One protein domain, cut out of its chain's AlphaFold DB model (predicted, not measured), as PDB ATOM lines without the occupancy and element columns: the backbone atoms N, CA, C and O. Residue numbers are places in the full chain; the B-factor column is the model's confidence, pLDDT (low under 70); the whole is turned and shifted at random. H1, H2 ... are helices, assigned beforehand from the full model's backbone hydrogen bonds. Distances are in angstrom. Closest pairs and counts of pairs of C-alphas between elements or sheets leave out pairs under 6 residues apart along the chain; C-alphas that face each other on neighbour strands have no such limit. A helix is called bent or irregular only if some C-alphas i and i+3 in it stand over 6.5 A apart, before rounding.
ATOM      1  N   TYR A   2     125.735 156.706 138.344       72.25
ATOM      2  CA  TYR A   2     125.518 156.166 139.705       72.25
ATOM      3  C   TYR A   2     124.182 155.417 139.905       72.25
ATOM      4  O   TYR A   2     124.123 154.501 140.715       72.25
ATOM      5  N   GLY A   3     123.131 155.771 139.151       78.31
ATOM      6  CA  GLY A   3     121.831 155.085 139.205       78.31
ATOM      7  C   GLY A   3     121.848 153.647 138.670       78.31
ATOM      8  O   GLY A   3     121.209 152.787 139.258       78.31
ATOM      9  N   GLU A   4     122.630 153.360 137.622       76.81
ATOM     10  CA  GLU A   4     122.815 151.979 137.145       76.81
ATOM     11  C   GLU A   4     123.672 151.174 138.118       76.81
ATOM     12  O   GLU A   4     123.377 150.016 138.390       76.81
ATOM     13  N   LEU A   5     124.685 151.815 138.711       68.75
ATOM     14  CA  LEU A   5     125.523 151.180 139.722       68.75
ATOM     15  C   LEU A   5     124.699 150.778 140.953       68.75
ATOM     16  O   LEU A   5     124.781 149.647 141.407       68.75
ATOM     17  N   ALA A   6     123.815 151.662 141.427       74.44
ATOM     18  CA  ALA A   6     122.915 151.368 142.541       74.44
ATOM     19  C   ALA A   6     121.913 150.236 142.250       74.44
ATOM     20  O   ALA A   6     121.377 149.666 143.196       74.44
ATOM     21  N   ARG A   7     121.650 149.933 140.969       73.75
ATOM     22  CA  ARG A   7     120.735 148.868 140.532       73.75
ATOM     23  C   ARG A   7     121.411 147.497 140.465       73.75
ATOM     24  O   ARG A   7     120.732 146.494 140.650       73.75
ATOM     25  N   ILE A   8     122.714 147.452 140.182       75.31
ATOM     26  CA  ILE A   8     123.484 146.202 140.059       75.31
ATOM     27  C   ILE A   8     124.209 145.801 141.354       75.31
ATOM     28  O   ILE A   8     124.688 144.678 141.444       75.31
ATOM     29  N   THR A   9     124.289 146.690 142.351       69.38
ATOM     30  CA  THR A   9     124.951 146.425 143.641       69.38
ATOM     31  C   THR A   9     123.943 146.208 144.771       69.38
ATOM     32  O   THR A   9     123.036 147.026 144.945       69.38
ATOM     33  N   THR A  10     124.156 145.185 145.598       69.62
ATOM     34  CA  THR A  10     123.401 144.941 146.842       69.62
ATOM     35  C   THR A  10     123.633 146.064 147.864       69.62
ATOM     36  O   THR A  10     124.692 146.696 147.872       69.62
ATOM     37  N   GLU A  11     122.648 146.347 148.726       65.12
ATOM     38  CA  GLU A  11     122.663 147.524 149.615       65.12
ATOM     39  C   GLU A  11     123.870 147.583 150.565       65.12
ATOM     40  O   GLU A  11     124.377 148.681 150.815       65.12
ATOM     41  N   ASP A  12     124.378 146.431 151.010       64.62
ATOM     42  CA  ASP A  12     125.540 146.335 151.903       64.62
ATOM     43  C   ASP A  12     126.876 146.657 151.206       64.62
ATOM     44  O   ASP A  12     127.797 147.194 151.823       64.62
ATOM     45  N   GLU A  13     126.988 146.406 149.899       67.75
ATOM     46  CA  GLU A  13     128.236 146.605 149.143       67.75
ATOM     47  C   GLU A  13     128.258 147.919 148.353       67.75
ATOM     48  O   GLU A  13     129.323 148.446 148.014       67.75
ATOM     49  N   ARG A  14     127.084 148.509 148.107       73.44
ATOM     50  CA  ARG A  14     126.896 149.756 147.351       73.44
ATOM     51  C   ARG A  14     127.745 150.910 147.889       73.44
ATOM     52  O   ARG A  14     128.352 151.657 147.120       73.44
ATOM     53  N   THR A  15     127.826 151.046 149.212       82.06
ATOM     54  CA  THR A  15     128.620 152.095 149.876       82.06
ATOM     55  C   THR A  15     130.110 151.945 149.586       82.06
ATOM     56  O   THR A  15     130.801 152.943 149.375       82.06
ATOM     57  N   ARG A  16     130.605 150.705 149.516       78.56
ATOM     58  CA  ARG A  16     132.017 150.405 149.267       78.56
ATOM     59  C   ARG A  16     132.416 150.751 147.833       78.56
ATOM     60  O   ARG A  16     133.375 151.495 147.642       78.56
ATOM     61  N   TYR A  17     131.634 150.319 146.846       80.44
ATOM     62  CA  TYR A  17     131.886 150.661 145.441       80.44
ATOM     63  C   TYR A  17     131.785 152.168 145.187       80.44
ATOM     64  O   TYR A  17     132.619 152.752 144.490       80.44
ATOM     65  N   PHE A  18     130.813 152.842 145.810       82.12
ATOM     66  CA  PHE A  18     130.738 154.297 145.722       82.12
ATOM     67  C   PHE A  18     131.933 154.987 146.379       82.12
ATOM     68  O   PHE A  18     132.423 155.964 145.815       82.12
ATOM     69  N   ALA A  19     132.439 154.489 147.509       86.94
ATOM     70  CA  ALA A  19     133.625 155.050 148.149       86.94
ATOM     71  C   ALA A  19     134.863 154.950 147.244       86.94
ATOM     72  O   ALA A  19     135.579 155.938 147.099       86.94
ATOM     73  N   ILE A  20     135.067 153.815 146.571       87.44
ATOM     74  CA  ILE A  20     136.210 153.596 145.667       87.44
ATOM     75  C   ILE A  20     136.147 154.546 144.463       87.44
ATOM     76  O   ILE A  20     137.109 155.261 144.172       87.44
ATOM     77  N   ILE A  21     134.988 154.641 143.806       86.94
ATOM     78  CA  ILE A  21     134.800 155.541 142.655       86.94
ATOM     79  C   ILE A  21     134.988 157.006 143.070       86.94
ATOM     80  O   ILE A  21     135.601 157.797 142.348       86.94
ATOM     81  N   LYS A  22     134.481 157.386 144.248       85.06
ATOM     82  CA  LYS A  22     134.628 158.746 144.783       85.06
ATOM     83  C   LYS A  22     136.066 159.054 145.191       85.06
ATOM     84  O   LYS A  22     136.513 160.176 144.963       85.06
ATOM     85  N   ALA A  23     136.797 158.083 145.731       88.88
ATOM     86  CA  ALA A  23     138.203 158.242 146.081       88.88
ATOM     87  C   ALA A  23     139.048 158.549 144.840       88.88
ATOM     88  O   ALA A  23     139.835 159.493 144.863       88.88
ATOM     89  N   ASN A  24     138.815 157.849 143.724       85.81
ATOM     90  CA  ASN A  24     139.534 158.101 142.473       85.81
ATOM     91  C   ASN A  24     139.352 159.538 141.954       85.81
ATOM     92  O   ASN A  24     140.298 160.174 141.489       85.81
ATOM     93  N   TYR A  25     138.144 160.090 142.084       86.62
ATOM     94  CA  TYR A  25     137.883 161.485 141.724       86.62
ATOM     95  C   TYR A  25     138.685 162.466 142.586       86.62
ATOM     96  O   TYR A  25     139.313 163.386 142.064       86.62
ATOM     97  N   ILE A  26     138.687 162.257 143.904       90.94
ATOM     98  CA  ILE A  26     139.425 163.108 144.844       90.94
ATOM     99  C   ILE A  26     140.926 163.040 144.551       90.94
ATOM    100  O   ILE A  26     141.593 164.072 144.549       90.94
ATOM    101  N   ILE A  27     141.440 161.855 144.220       92.00
ATOM    102  CA  ILE A  27     142.830 161.674 143.798       92.00
ATOM    103  C   ILE A  27     143.113 162.518 142.551       92.00
ATOM    104  O   ILE A  27     144.064 163.293 142.556       92.00
ATOM    105  N   GLY A  28     142.260 162.463 141.527       86.44
ATOM    106  CA  GLY A  28     142.416 163.286 140.323       86.44
ATOM    107  C   GLY A  28     142.426 164.794 140.607       86.44
ATOM    108  O   GLY A  28     143.267 165.517 140.070       86.44
ATOM    109  N   ILE A  29     141.547 165.270 141.498       90.56
ATOM    110  CA  ILE A  29     141.519 166.685 141.905       90.56
ATOM    111  C   ILE A  29     142.810 167.090 142.607       90.56
ATOM    112  O   ILE A  29     143.289 168.192 142.374       90.56
ATOM    113  N   VAL A  30     143.353 166.239 143.477       93.31
ATOM    114  CA  VAL A  30     144.585 166.533 144.224       93.31
ATOM    115  C   VAL A  30     145.808 166.473 143.310       93.31
ATOM    116  O   VAL A  30     146.722 167.288 143.433       93.31
ATOM    117  N   VAL A  31     145.809 165.545 142.354       88.75
ATOM    118  CA  VAL A  31     146.901 165.349 141.398       88.75
ATOM    119  C   VAL A  31     147.058 166.553 140.466       88.75
ATOM    120  O   VAL A  31     148.184 166.935 140.181       88.75
ATOM    121  N   GLY A  32     145.979 167.223 140.055       84.94
ATOM    122  CA  GLY A  32     146.052 168.432 139.216       84.94
ATOM    123  C   GLY A  32     146.977 169.550 139.749       84.94
ATOM    124  O   GLY A  32     147.965 169.888 139.093       84.94
ATOM    125  N   PRO A  33     146.705 170.143 140.928       85.19
ATOM    126  CA  PRO A  33     147.549 171.174 141.526       85.19
ATOM    127  C   PRO A  33     148.918 170.635 141.959       85.19
ATOM    128  O   PRO A  33     149.899 171.373 141.879       85.19
ATOM    129  N   ALA A  34     149.011 169.363 142.363       85.56
ATOM    130  CA  ALA A  34     150.290 168.733 142.684       85.56
ATOM    131  C   ALA A  34     151.203 168.636 141.452       85.56
ATOM    132  O   ALA A  34     152.378 168.983 141.533       85.56
ATOM    133  N   LEU A  35     150.658 168.252 140.297       82.06
ATOM    134  CA  LEU A  35     151.385 168.241 139.031       82.06
ATOM    135  C   LEU A  35     151.797 169.652 138.619       82.06
ATOM    136  O   LEU A  35     152.928 169.845 138.198       82.06
ATOM    137  N   ASN A  36     150.933 170.651 138.803       82.19
ATOM    138  CA  ASN A  36     151.272 172.046 138.512       82.19
ATOM    139  C   ASN A  36     152.434 172.583 139.377       82.19
ATOM    140  O   ASN A  36     153.249 173.366 138.895       82.19
ATOM    141  N   LEU A  37     152.536 172.151 140.639       81.19
ATOM    142  CA  LEU A  37     153.685 172.438 141.510       81.19
ATOM    143  C   LEU A  37     154.932 171.652 141.095       81.19
ATOM    144  O   LEU A  37     156.019 172.216 141.044       81.19
ATOM    145  N   PHE A  38     154.777 170.376 140.748       77.50
ATOM    146  CA  PHE A  38     155.869 169.526 140.280       77.50
ATOM    147  C   PHE A  38     156.503 170.062 138.992       77.50
ATOM    148  O   PHE A  38     157.720 170.118 138.884       77.50
ATOM    149  N   LEU A  39     155.680 170.541 138.059       74.75
ATOM    150  CA  LEU A  39     156.090 171.184 136.808       74.75
ATOM    151  C   LEU A  39     156.888 172.477 137.035       74.75
ATOM    152  O   LEU A  39     157.704 172.842 136.195       74.75
ATOM    153  N   LYS A  40     156.667 173.161 138.166       69.81
ATOM    154  CA  LYS A  40     157.430 174.350 138.567       69.81
ATOM    155  C   LYS A  40     158.821 174.019 139.109       69.81
ATOM    156  O   LYS A  40     159.707 174.851 138.984       69.81
ATOM    157  N   GLU A  41     158.998 172.839 139.691       65.75
ATOM    158  CA  GLU A  41     160.282 172.364 140.226       65.75
ATOM    159  C   GLU A  41     161.077 171.545 139.183       65.75
ATOM    160  O   GLU A  41     162.206 171.128 139.426       65.75
ATOM    161  N   PHE A  42     160.486 171.270 138.015       65.50
ATOM    162  CA  PHE A  42     161.056 170.403 136.984       65.50
ATOM    163  C   PHE A  42     161.979 171.169 136.017       65.50
ATOM    164  O   PHE A  42     161.682 171.298 134.832       65.50
TER     165      PHE A  42
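AT A GLANCE: This is residues 2 to 42 of the 144 residues of an uncharacterized protein of Paramuricea clavata (UniProt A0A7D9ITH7). Picture a hook: a short helix, H1, makes the tip, and after a tight link the chain folds back into one long helix, H2, which makes the shaft, with H1 near its first turns. Residues 22 to 42, of which 22 to 41 belong to H2, stick out free, and H2 has a kink of 30 degrees near residue 33. The printed part has 41 residues with two named helices, H1 then H2, and no named strand; its class is all helix. The whole is extended, a rod spanning 46 by 16 by 9 A, with a radius of gyration of the C-alphas of 15.6 A.

HOW THE PARTS SIT: Start at Tyr 2, where H1, residues 2 to 8, begins; with two residues between them, H2, residues 11 to 41, follows. The two helices are close but not clearly touching, with 2 pairs of C-alphas within 8 A. Look at Ala 6 and Arg 14 for their closest C-alphas, 6.4 A apart. The helices run opposite ways at a steep tilt of 39 degrees, and their centres are 20.5 A apart. In H1 every O i to N i+4 pair is within hydrogen-bond range; in H2 23 of 27 are.

IN THESE COORDINATES: Find C-alpha 2 at (125.518, 156.166, 139.705); from there H1 runs 10.2 A to C-alpha 8 at (123.484, 146.202, 140.059). Then find C-alpha 11 at (122.663, 147.524, 149.615); H2 runs 46.0 A from it to C-alpha 41 at (160.282, 172.364, 140.226). H2 is irregular, but only just: C-alphas 12 and 15 are 6.8 A apart.

THE WHOLE: The two C-alphas farthest apart are those of Thr 10 and Phe 42, at 46.5 A. The printed part has no cut, and its one link, H1 to H2, is tight. The mean pLDDT of the printed part is 79.4; look for values under 70 at residue 5, residues 9 to 13 and residues 40 to 42.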